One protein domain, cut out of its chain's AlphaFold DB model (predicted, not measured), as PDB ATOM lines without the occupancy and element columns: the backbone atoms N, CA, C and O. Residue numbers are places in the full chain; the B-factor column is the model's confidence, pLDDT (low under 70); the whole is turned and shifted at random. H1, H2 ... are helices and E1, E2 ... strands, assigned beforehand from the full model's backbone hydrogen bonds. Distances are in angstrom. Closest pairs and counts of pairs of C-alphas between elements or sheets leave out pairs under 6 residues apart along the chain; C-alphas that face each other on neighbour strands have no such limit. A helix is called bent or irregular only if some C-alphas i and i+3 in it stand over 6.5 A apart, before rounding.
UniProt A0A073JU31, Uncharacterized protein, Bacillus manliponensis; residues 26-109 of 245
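What this domain is: This is residues 26 to 109 of the 245 residues of an uncharacterized protein of Bacillus manliponensis (UniProt A0A073JU31). One strongly twisted sheet of seven strands is bent back on itself into two leaves that face each other, E5 E6 E2 and E3 E4 E7, with E1 as the hinge; a single helix, H1, only grazes this folded sheet, mostly near E1. The printed part has 84 residues, with one named helix followed by seven named strands, H1 E1 E2 E3 E4 E5 E6 E7. The sheet's order is E5 E6 E2 E1 E3 E4 E7, mixed, and the class is mixed, helices and strands. The whole is compact, with a radius of gyration of the C-alphas of 12.3 A and spans of 38 by 28 by 23 A.

How they stand to each other: Start at H1, residues 26 to 41, where every O i to N i+4 pair is within hydrogen-bond range. H1 is on the sheet but only grazes it, with its residues 26 to 39; its closest C-alphas to E1, residues 46 to 52, are those of Ser 38 and Val 46, 5.5 A apart. E1 and E2, residues 55 to 59, form an antiparallel hairpin, with N 50 and O 57 at 2.8 A. E3, residues 65 to 71, is parallel to E1, with N 47 and O 66 at 2.9 A. The pairing is staggered: E1 pairs with E3 over its residues 46 to 49 and with E2 over 49 to 52. E3 and E4, residues 74 to 80, form the next antiparallel hairpin, with N 69 and O 76 at 3.0 A. E5, residues 84 to 87, and E6, residues 96 to 99, form a third, with N 86 and O 96 at 2.8 A. E6 is also antiparallel to E2, with N 99 and O 56 at 3.0 A. E7, residues 104 to 107, is antiparallel to E4, with N 77 and O 106 at 2.8 A. E5 and E7 are the edge strands, and they are apart.

Where its parts are: Find C-alpha 26 at (39.512, 39.693, -35.504); from there H1 runs 22.5 A to C-alpha 41. E1 begins at C-alpha 46, (24.284, 44.836, -40.076), and spans 18.5 A. E2 spans 13.7 A, E3 19.1 A and E4 19.5 A. The shorter E5, E6 and E7 follow, and E7 ends at C-alpha 107, (15.194, 36.725, -49.083).

The domain as a whole: The two C-alphas farthest apart, those of Asp 90 and Ser 109, are 38.4 A apart. The printed part has no cut and no long link; E5 to E6, with 8 residues between them, is short, and the other links are tight. The model's mean pLDDT over the printed part is 81.4; look for values under 70 at residue 61, residues 86 to 95 and residue 103.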
ATOM      1  N   LEU A  26      40.419  40.272 -34.508       84.12
ATOM      2  CA  LEU A  26      39.512  39.693 -35.504       84.12
ATOM      3  C   LEU A  26      38.205  40.488 -35.586       84.12
ATOM      4  O   LEU A  26      37.757  40.811 -36.679       84.12
ATOM      5  N   TYR A  27      37.628  40.868 -34.452       82.19
ATOM      6  CA  TYR A  27      36.404  41.667 -34.431       82.19
ATOM      7  C   TYR A  27      36.559  43.014 -35.119       82.19
ATOM      8  O   TYR A  27      35.688  43.372 -35.893       82.19
ATOM      9  N   ASP A  28      37.651  43.750 -34.887       83.12
ATOM     10  CA  ASP A  28      37.833  45.057 -35.529       83.12
ATOM     11  C   ASP A  28      37.848  44.920 -37.056       83.12
ATOM     12  O   ASP A  28      37.372  45.797 -37.778       83.12
ATOM     13  N   GLU A  29      38.390  43.805 -37.549       86.19
ATOM     14  CA  GLU A  29      38.417  43.484 -38.969       86.19
ATOM     15  C   GLU A  29      37.043  43.091 -39.516       86.19
ATOM     16  O   GLU A  29      36.634  43.599 -40.561       86.19
ATOM     17  N   LEU A  30      36.306  42.239 -38.803       87.25
ATOM     18  CA  LEU A  30      34.946  41.850 -39.184       87.25
ATOM     19  C   LEU A  30      33.978  43.040 -39.114       87.25
ATOM     20  O   LEU A  30      33.240  43.288 -40.066       87.25
ATOM     21  N   LEU A  31      34.067  43.844 -38.056       86.25
ATOM     22  CA  LEU A  31      33.289  45.062 -37.864       86.25
ATOM     23  C   LEU A  31      33.564  46.073 -38.980       86.25
ATOM     24  O   LEU A  31      32.641  46.725 -39.459       86.25
ATOM     25  N   ALA A  32      34.812  46.211 -39.436       88.31
ATOM     26  CA  ALA A  32      35.121  47.085 -40.566       88.31
ATOM     27  C   ALA A  32      34.402  46.631 -41.851       88.31
ATOM     28  O   ALA A  32      33.866  47.467 -42.583       88.31
ATOM     29  N   VAL A  33      34.343  45.318 -42.105       90.31
ATOM     30  CA  VAL A  33      33.594  44.744 -43.236       90.31
ATOM     31  C   VAL A  33      32.094  45.003 -43.083       90.31
ATOM     32  O   VAL A  33      31.457  45.451 -44.036       90.31
ATOM     33  N   GLU A  34      31.535  44.787 -41.896       90.81
ATOM     34  CA  GLU A  34      30.111  44.996 -41.605       90.81
ATOM     35  C   GLU A  34      29.699  46.473 -41.672       90.81
ATOM     36  O   GLU A  34      28.648  46.803 -42.220       90.81
ATOM     37  N   GLN A  35      30.550  47.395 -41.220       90.38
ATOM     38  CA  GLN A  35      30.325  48.837 -41.353       90.38
ATOM     39  C   GLN A  35      30.343  49.292 -42.815       90.38
ATOM     40  O   GLN A  35      29.572  50.173 -43.207       90.38
ATOM     41  N   GLU A  36      31.230  48.733 -43.640       91.94
ATOM     42  CA  GLU A  36      31.206  48.991 -45.078       91.94
ATOM     43  C   GLU A  36      29.963  48.389 -45.737       91.94
ATOM     44  O   GLU A  36      29.319  49.065 -46.542       91.94
ATOM     45  N   LEU A  37      29.593  47.163 -45.364       92.88
ATOM     46  CA  LEU A  37      28.394  46.490 -45.851       92.88
ATOM     47  C   LEU A  37      27.130  47.287 -45.505       92.88
ATOM     48  O   LEU A  37      26.326  47.571 -46.391       92.88
ATOM     49  N   SER A  38      27.001  47.739 -44.257       91.88
ATOM     50  CA  SER A  38      25.925  48.611 -43.777       91.88
ATOM     51  C   SER A  38      25.780  49.865 -44.646       91.88
ATOM     52  O   SER A  38      24.685  50.167 -45.126       91.88
ATOM     53  N   LYS A  39      26.893  50.546 -44.961       92.75
ATOM     54  CA  LYS A  39      26.896  51.716 -45.860       92.75
ATOM     55  C   LYS A  39      26.474  51.371 -47.288       92.75
ATOM     56  O   LYS A  39      25.869  52.206 -47.951       92.75
ATOM     57  N   LYS A  40      26.830  50.187 -47.795       93.38
ATOM     58  CA  LYS A  40      26.484  49.748 -49.158       93.38
ATOM     59  C   LYS A  40      25.034  49.310 -49.302       93.38
ATOM     60  O   LYS A  40      24.482  49.462 -50.388       93.38
ATOM     61  N   LEU A  41      24.458  48.747 -48.245       93.19
ATOM     62  CA  LEU A  41      23.070  48.292 -48.218       93.19
ATOM     63  C   LEU A  41      22.095  49.388 -47.771       93.19
ATOM     64  O   LEU A  41      20.896  49.206 -47.942       93.19
ATOM     65  N   GLU A  42      22.593  50.498 -47.213       92.06
ATOM     66  CA  GLU A  42      21.779  51.541 -46.569       92.06
ATOM     67  C   GLU A  42      20.938  50.985 -45.402       92.06
ATOM     68  O   GLU A  42      19.838  51.451 -45.111       92.06
ATOM     69  N   VAL A  43      21.482  49.979 -44.711       89.00
ATOM     70  CA  VAL A  43      20.851  49.299 -43.572       89.00
ATOM     71  C   VAL A  43      21.715  49.532 -42.331       89.00
ATOM     72  O   VAL A  43      22.908  49.224 -42.377       89.00
ATOM     73  N   PRO A  44      21.178  50.080 -41.227       86.94
ATOM     74  CA  PRO A  44      21.931  50.218 -39.984       86.94
ATOM     75  C   PRO A  44      22.120  48.854 -39.306       86.94
ATOM     76  O   PRO A  44      21.288  47.966 -39.475       86.94
ATOM     77  N   ASN A  45      23.168  48.722 -38.486       87.44
ATOM     78  CA  ASN A  45      23.343  47.585 -37.571       87.44
ATOM     79  C   ASN A  45      23.296  46.221 -38.284       87.44
ATOM     80  O   ASN A  45      22.453  45.372 -37.993       87.44
ATOM     81  N   VAL A  46      24.175  46.055 -39.272       90.25
ATOM     82  CA  VAL A  46      24.284  44.836 -40.076       90.25
ATOM     83  C   VAL A  46      25.289  43.892 -39.444       90.25
ATOM     84  O   VAL A  46      26.423  44.303 -39.223       90.25
ATOM     85  N   SER A  47      24.903  42.631 -39.276       90.44
ATOM     86  CA  SER A  47      25.821  41.556 -38.906       90.44
ATOM     87  C   SER A  47      25.750  40.420 -39.928       90.44
ATOM     88  O   SER A  47      24.679  40.102 -40.460       90.44
ATOM     89  N   LEU A  48      26.892  39.798 -40.205       91.50
ATOM     90  CA  LEU A  48      26.969  38.565 -40.984       91.50
ATOM     91  C   LEU A  48      26.978  37.363 -40.038       91.50
ATOM     92  O   LEU A  48      27.698  37.336 -39.040       91.50
ATOM     93  N   GLY A  49      26.145  36.369 -40.336       88.94
ATOM     94  CA  GLY A  49      25.912  35.256 -39.426       88.94
ATOM     95  C   GLY A  49      25.583  33.941 -40.116       88.94
ATOM     96  O   GLY A  49      25.419  33.860 -41.329       88.94
ATOM     97  N   SER A  50      25.478  32.895 -39.304       86.94
ATOM     98  CA  SER A  50      25.089  31.552 -39.717       86.94
ATOM     99  C   SER A  50      23.802  31.134 -39.013       86.94
ATOM    100  O   SER A  50      23.549  31.514 -37.870       86.94
ATOM    101  N   LYS A  51      22.979  30.333 -39.688       87.06
ATOM    102  CA  LYS A  51      21.781  29.731 -39.103       87.06
ATOM    103  C   LYS A  51      22.103  28.332 -38.572       87.06
ATOM    104  O   LYS A  51      22.570  27.481 -39.325       87.06
ATOM    105  N   VAL A  52      21.791  28.073 -37.303       83.50
ATOM    106  CA  VAL A  52      21.938  26.765 -36.647       83.50
ATOM    107  C   VAL A  52      20.598  26.351 -36.046       83.50
ATOM    108  O   VAL A  52      20.169  26.875 -35.016       83.50
ATOM    109  N   GLY A  53      19.913  25.415 -36.707       82.06
ATOM    110  CA  GLY A  53      18.532  25.071 -36.365       82.06
ATOM    111  C   GLY A  53      17.624  26.297 -36.487       82.06
ATOM    112  O   GLY A  53      17.615  26.953 -37.527       82.06
ATOM    113  N   ASP A  54      16.916  26.629 -35.410       79.75
ATOM    114  CA  ASP A  54      16.048  27.812 -35.327       79.75
ATOM    115  C   ASP A  54      16.753  29.035 -34.712       79.75
ATOM    116  O   ASP A  54      16.111  30.019 -34.356       79.75
ATOM    117  N   THR A  55      18.082  28.984 -34.581       82.06
ATOM    118  CA  THR A  55      18.888  30.057 -33.983       82.06
ATOM    119  C   THR A  55      19.828  30.692 -34.999       82.06
ATOM    120  O   THR A  55      20.300  30.030 -35.927       82.06
ATOM    121  N   PHE A  56      20.123  31.980 -34.818       84.81
ATOM    122  CA  PHE A  56      21.106  32.702 -35.630       84.81
ATOM    123  C   PHE A  56      22.329  33.064 -34.812       84.81
ATOM    124  O   PHE A  56      22.191  33.647 -33.741       84.81
ATOM    125  N   LEU A  57      23.501  32.744 -35.353       83.25
ATOM    126  CA  LEU A  57      24.808  32.954 -34.756       83.25
ATOM    127  C   LEU A  57      25.577  34.044 -35.498       83.25
ATOM    128  O   LEU A  57      25.709  33.958 -36.716       83.25
ATOM    129  N   PHE A  58      26.126  35.032 -34.793       83.31
ATOM    130  CA  PHE A  58      26.989  36.080 -35.371       83.31
ATOM    131  C   PHE A  58      27.993  36.616 -34.339       83.31
ATOM    132  O   PHE A  58      27.859  36.357 -33.137       83.31
ATOM    133  N   LEU A  59      29.021  37.319 -34.822       75.31
ATOM    134  CA  LEU A  59      30.102  37.898 -34.020       75.31
ATOM    135  C   LEU A  59      29.875  39.402 -33.851       75.31
ATOM    136  O   LEU A  59      30.394  40.186 -34.635       75.31
ATOM    137  N   ASP A  60      29.091  39.815 -32.853       70.81
ATOM    138  CA  ASP A  60      28.816  41.242 -32.639       70.81
ATOM    139  C   ASP A  60      28.368  41.558 -31.198       70.81
ATOM    140  O   ASP A  60      28.007  40.679 -30.411       70.81
ATOM    141  N   HIS A  61      28.372  42.840 -30.837       68.88
ATOM    142  CA  HIS A  61      27.800  43.383 -29.612       68.88
ATOM    143  C   HIS A  61      26.419  44.027 -29.798       68.88
ATOM    144  O   HIS A  61      25.817  44.436 -28.800       68.88
ATOM    145  N   LEU A  62      25.908  44.110 -31.027       70.31
ATOM    146  CA  LEU A  62      24.632  44.764 -31.309       70.31
ATOM    147  C   LEU A  62      23.455  44.087 -30.589       70.31
ATOM    148  O   LEU A  62      23.245  42.872 -30.660       70.31
ATOM    149  N   ALA A  63      22.676  44.910 -29.884       71.44
ATOM    150  CA  ALA A  63      21.453  44.488 -29.209       71.44
ATOM    151  C   ALA A  63      20.307  44.257 -30.207       71.44
ATOM    152  O   ALA A  63      19.522  43.339 -30.023       71.44
ATOM    153  N   GLU A  64      20.258  45.032 -31.288       83.69
ATOM    154  CA  GLU A  64      19.246  44.947 -32.343       83.69
ATOM    155  C   GLU A  64      19.867  45.250 -33.711       83.69
ATOM    156  O   GLU A  64      20.874  45.963 -33.796       83.69
ATOM    157  N   GLY A  65      19.259  44.741 -34.783       88.50
ATOM    158  CA  GLY A  65      19.776  44.951 -36.131       88.50
ATOM    159  C   GLY A  65      19.240  43.984 -37.179       88.50
ATOM    160  O   GLY A  65      18.144  43.423 -37.056       88.50
ATOM    161  N   VAL A  66      20.040  43.806 -38.230       90.56
ATOM    162  CA  VAL A  66      19.774  42.885 -39.337       90.56
ATOM    163  C   VAL A  66      20.891  41.860 -39.427       90.56
ATOM    164  O   VAL A  66      22.039  42.215 -39.690       90.56
ATOM    165  N   VAL A  67      20.544  40.583 -39.281       91.62
ATOM    166  CA  VAL A  67      21.457  39.482 -39.600       91.62
ATOM    167  C   VAL A  67      21.249  39.084 -41.050       91.62
ATOM    168  O   VAL A  67      20.132  38.730 -41.441       91.62
ATOM    169  N   PHE A  68      22.320  39.104 -41.837       93.62
ATOM    170  CA  PHE A  68      22.355  38.429 -43.127       93.62
ATOM    171  C   PHE A  68      23.043  37.078 -42.977       93.62
ATOM    172  O   PHE A  68      24.113  36.982 -42.377       93.62
ATOM    173  N   TYR A  69      22.429  36.040 -43.533       92.56
ATOM    174  CA  TYR A  69      22.979  34.690 -43.516       92.56
ATOM    175  C   TYR A  69      22.812  34.027 -44.879       92.56
ATOM    176  O   TYR A  69      21.861  34.319 -45.616       92.56
ATOM    177  N   LEU A  70      23.746  33.141 -45.212       91.38
ATOM    178  CA  LEU A  70      23.734  32.382 -46.449       91.38
ATOM    179  C   LEU A  70      23.086  31.013 -46.211       91.38
ATOM    180  O   LEU A  70      23.495  30.255 -45.337       91.38
ATOM    181  N   ASP A  71      22.075  30.673 -47.008       89.50
ATOM    182  CA  ASP A  71      21.455  29.348 -46.985       89.50
ATOM    183  C   ASP A  71      21.113  28.895 -48.404       89.50
ATOM    184  O   ASP A  71      20.542  29.643 -49.197       89.50
ATOM    185  N   ASN A  72      21.503  27.670 -48.754       86.50
ATOM    186  CA  ASN A  72      21.311  27.095 -50.088       86.50
ATOM    187  C   ASN A  72      21.779  28.013 -51.244       86.50
ATOM    188  O   ASN A  72      21.158  28.067 -52.305       86.50
ATOM    189  N   ASN A  73      22.912  28.704 -51.061       87.56
ATOM    190  CA  ASN A  73      23.477  29.707 -51.986       87.56
ATOM    191  C   ASN A  73      22.581  30.938 -52.220       87.56
ATOM    192  O   ASN A  73      22.690  31.607 -53.252       87.56
ATOM    193  N   VAL A  74      21.698  31.240 -51.274       90.44
ATOM    194  CA  VAL A  74      20.827  32.410 -51.294       90.44
ATOM    195  C   VAL A  74      21.004  33.168 -49.989       90.44
ATOM    196  O   VAL A  74      20.911  32.595 -48.907       90.44
ATOM    197  N   TRP A  75      21.255  34.470 -50.086       94.00
ATOM    198  CA  TRP A  75      21.293  35.324 -48.908       94.00
ATOM    199  C   TRP A  75      19.890  35.655 -48.409       94.00
ATOM    200  O   TRP A  75      19.013  36.052 -49.184       94.00
ATOM    201  N   TYR A  76      19.708  35.548 -47.103       94.00
ATOM    202  CA  TYR A  76      18.504  35.939 -46.387       94.00
ATOM    203  C   TYR A  76      18.840  37.024 -45.373       94.00
ATOM    204  O   TYR A  76      19.986  37.154 -44.951       94.00
ATOM    205  N   LYS A  77      17.828  37.797 -44.987       92.94
ATOM    206  CA  LYS A  77      17.906  38.821 -43.953       92.94
ATOM    207  C   LYS A  77      16.873  38.575 -42.870       92.94
ATOM    208  O   LYS A  77      15.738  38.185 -43.160       92.94
ATOM    209  N   VAL A  78      17.275  38.819 -41.630       90.94
ATOM    210  CA  VAL A  78      16.451  38.625 -40.435       90.94
ATOM    211  C   VAL A  78      16.565  39.847 -39.550       90.94
ATOM    212  O   VAL A  78      17.667  40.260 -39.195       90.94
ATOM    213  N   LEU A  79      15.418  40.409 -39.187       89.56
ATOM    214  CA  LEU A  79      15.330  41.481 -38.202       89.56
ATOM    215  C   LEU A  79      15.260  40.881 -36.800       89.56
ATOM    216  O   LEU A  79      14.462  39.970 -36.552       89.56
ATOM    217  N   PHE A  80      16.064  41.414 -35.884       86.44
ATOM    218  CA  PHE A  80      16.064  41.008 -34.483       86.44
ATOM    219  C   PHE A  80      16.065  42.223 -33.556       86.44
ATOM    220  O   PHE A  80      16.637  43.263 -33.881       86.44
ATOM    221  N   HIS A  81      15.424  42.069 -32.396       80.31
ATOM    222  CA  HIS A  81      15.251  43.141 -31.409       80.31
ATOM    223  C   HIS A  81      15.956  42.887 -30.078       80.31
ATOM    224  O   HIS A  81      15.847  43.715 -29.189       80.31
ATOM    225  N   GLU A  82      16.667  41.771 -29.938       80.00
ATOM    226  CA  GLU A  82      17.492  41.433 -28.777       80.00
ATOM    227  C   GLU A  82      18.381  40.238 -29.154       80.00
ATOM    228  O   GLU A  82      17.946  39.339 -29.880       80.00
ATOM    229  N   SER A  83      19.625  40.208 -28.675       80.62
ATOM    230  CA  SER A  83      20.562  39.100 -28.893       80.62
ATOM    231  C   SER A  83      21.225  38.684 -27.579       80.62
ATOM    232  O   SER A  83      21.557  39.527 -26.741       80.62
ATOM    233  N   VAL A  84      21.431  37.378 -27.390       80.06
ATOM    234  CA  VAL A  84      21.994  36.813 -26.152       80.06
ATOM    235  C   VAL A  84      23.417  36.315 -26.411       80.06
ATOM    236  O   VAL A  84      23.621  35.567 -27.368       80.06
ATOM    237  N   PRO A  85      24.412  36.671 -25.581       74.50
ATOM    238  CA  PRO A  85      25.749  36.097 -25.693       74.50
ATOM    239  C   PRO A  85      25.733  34.610 -25.304       74.50
ATOM    240  O   PRO A  85      25.179  34.232 -24.275       74.50
ATOM    241  N   ILE A  86      26.346  33.764 -26.129       69.75
ATOM    242  CA  ILE A  86      26.495  32.316 -25.903       69.75
ATOM    243  C   ILE A  86      27.840  32.016 -25.253       69.75
ATOM    244  O   ILE A  86      27.921  31.202 -24.339       69.75
ATOM    245  N   CYS A  87      28.890  32.702 -25.708       60.97
ATOM    246  CA  CYS A  87      30.243  32.548 -25.199       60.97
ATOM    247  C   CYS A  87      30.762  33.924 -24.789       60.97
ATOM    248  O   CYS A  87      30.837  34.827 -25.621       60.97
ATOM    249  N   ASN A  88      31.126  34.072 -23.518       47.72
ATOM    250  CA  ASN A  88      31.863  35.227 -23.034       47.72
ATOM    251  C   ASN A  88      33.315  34.765 -22.885       47.72
ATOM    252  O   ASN A  88      33.642  34.086 -21.915       47.72
ATOM    253  N   LYS A  89      34.185  35.050 -23.864       46.03
ATOM    254  CA  LYS A  89      35.609  35.086 -23.525       46.03
ATOM    255  C   LYS A  89      35.764  36.309 -22.630       46.03
ATOM    256  O   LYS A  89      35.569  37.436 -23.087       46.03
ATOM    257  N   ASP A  90      36.022  36.075 -21.345       39.19
ATOM    258  CA  ASP A  90      36.483  37.137 -20.465       39.19
ATOM    259  C   ASP A  90      37.693  37.801 -21.122       39.19
ATOM    260  O   ASP A  90      38.572  37.134 -21.665       39.19
ATOM    261  N   SER A  91      37.685  39.130 -21.076       38.91
ATOM    262  CA  SER A  91      38.542  40.073 -21.797       38.91
ATOM    263  C   SER A  91      38.314  40.155 -23.313       38.91
ATOM    264  O   SER A  91      38.917  39.440 -24.098       38.91
ATOM    265  N   TYR A  92      37.474  41.134 -23.681       41.62
ATOM    266  CA  TYR A  92      37.570  41.935 -24.902       41.62
ATOM    267  C   TYR A  92      37.787  41.119 -26.184       41.62
ATOM    268  O   TYR A  92      38.923  40.833 -26.543       41.62
ATOM    269  N   ILE A  93      36.695  40.857 -26.922       50.44
ATOM    270  CA  ILE A  93      36.519  41.328 -28.315       50.44
ATOM    271  C   ILE A  93      35.632  40.412 -29.199       50.44
ATOM    272  O   ILE A  93      35.102  40.882 -30.194       50.44
ATOM    273  N   LEU A  94      35.331  39.154 -28.848       53.16
ATOM    274  CA  LEU A  94      34.436  38.311 -29.675       53.16
ATOM    275  C   LEU A  94      33.440  37.509 -28.833       53.16
ATOM    276  O   LEU A  94      33.796  36.484 -28.252       53.16
ATOM    277  N   ALA A  95      32.182  37.951 -28.802       61.44
ATOM    278  CA  ALA A  95      31.080  37.177 -28.241       61.44
ATOM    279  C   ALA A  95      30.249  36.568 -29.374       61.44
ATOM    280  O   ALA A  95      29.668  37.285 -30.187       61.44
ATOM    281  N   LEU A  96      30.168  35.237 -29.402       72.38
ATOM    282  CA  LEU A  96      29.179  34.531 -30.211       72.38
ATOM    283  C   LEU A  96      27.795  34.875 -29.662       72.38
ATOM    284  O   LEU A  96      27.535  34.619 -28.484       72.38
ATOM    285  N   ARG A  97      26.907  35.428 -30.485       77.31
ATOM    286  CA  ARG A  97      25.533  35.737 -30.073       77.31
ATOM    287  C   ARG A  97      24.527  34.810 -30.711       77.31
ATOM    288  O   ARG A  97      24.717  34.429 -31.856       77.31
ATOM    289  N   LYS A  98      23.453  34.499 -29.981       80.69
ATOM    290  CA  LYS A  98      22.249  33.863 -30.520       80.69
ATOM    291  C   LYS A  98      21.080  34.829 -30.575       80.69
ATOM    292  O   LYS A  98      20.853  35.600 -29.641       80.69
ATOM    293  N   VAL A  99      20.288  34.686 -31.625       81.88
ATOM    294  CA  VAL A  99      18.912  35.183 -31.696       81.88
ATOM    295  C   VAL A  99      17.993  33.974 -31.821       81.88
ATOM    296  O   VAL A  99      18.098  33.219 -32.787       81.88
ATOM    297  N   GLU A 100      17.123  33.788 -30.829       76.56
ATOM    298  CA  GLU A 100      16.114  32.712 -30.795       76.56
ATOM    299  C   GLU A 100      14.715  33.228 -31.166       76.56
ATOM    300  O   GLU A 100      13.904  32.486 -31.705       76.56
ATOM    301  N   ASN A 101      14.443  34.517 -30.928       72.44
ATOM    302  CA  ASN A 101      13.159  35.149 -31.218       72.44
ATOM    303  C   ASN A 101      13.336  36.213 -32.307       72.44
ATOM    304  O   ASN A 101      13.911  37.272 -32.063       72.44
ATOM    305  N   TYR A 102      12.824  35.935 -33.504       75.19
ATOM    306  CA  TYR A 102      12.849  36.849 -34.644       75.19
ATOM    307  C   TYR A 102      11.464  36.951 -35.279       75.19
ATOM    308  O   TYR A 102      10.649  36.033 -35.209       75.19
ATOM    309  N   THR A 103      11.179  38.094 -35.897       66.94
ATOM    310  CA  THR A 103       9.828  38.409 -36.381       66.94
ATOM    311  C   THR A 103       9.631  38.088 -37.858       66.94
ATOM    312  O   THR A 103       8.510  37.783 -38.267       66.94
ATOM    313  N   LYS A 104      10.692  38.145 -38.681       77.56
ATOM    314  CA  LYS A 104      10.577  37.969 -40.136       77.56
ATOM    315  C   LYS A 104      11.898  37.548 -40.787       77.56
ATOM    316  O   LYS A 104      12.912  38.215 -40.596       77.56
ATOM    317  N   ILE A 105      11.855  36.477 -41.584       88.81
ATOM    318  CA  ILE A 105      12.927  36.091 -42.514       88.81
ATOM    319  C   ILE A 105      12.501  36.518 -43.914       88.81
ATOM    320  O   ILE A 105      11.400  36.187 -44.359       88.81
ATOM    321  N   GLU A 106      13.376  37.225 -44.618       92.88
ATOM    322  CA  GLU A 106      13.160  37.628 -46.004       92.88
ATOM    323  C   GLU A 106      14.359  37.245 -46.864       92.88
ATOM    324  O   GLU A 106      15.504  37.307 -46.425       92.88
ATOM    325  N   GLN A 107      14.113  36.875 -48.117       94.56
ATOM    326  CA  GLN A 107      15.194  36.725 -49.083       94.56
ATOM    327  C   GLN A 107      15.758  38.107 -49.439       94.56
ATOM    328  O   GLN A 107      15.000  39.040 -49.714       94.56
ATOM    329  N   ALA A 108      17.085  38.238 -49.477       93.81
ATOM    330  CA  ALA A 108      17.729  39.457 -49.950       93.81
ATOM    331  C   ALA A 108      17.474  39.643 -51.458       93.81
ATOM    332  O   ALA A 108      17.568  38.692 -52.243       93.81
ATOM    333  N   SER A 109      17.164  40.869 -51.870       93.69
ATOM    334  CA  SER A 109      16.930  41.262 -53.261       93.69
ATOM    335  C   SER A 109      18.148  41.005 -54.151       93.69
ATOM    336  O   SER A 109      19.285  40.947 -53.689       93.69
TER     337      SER A 109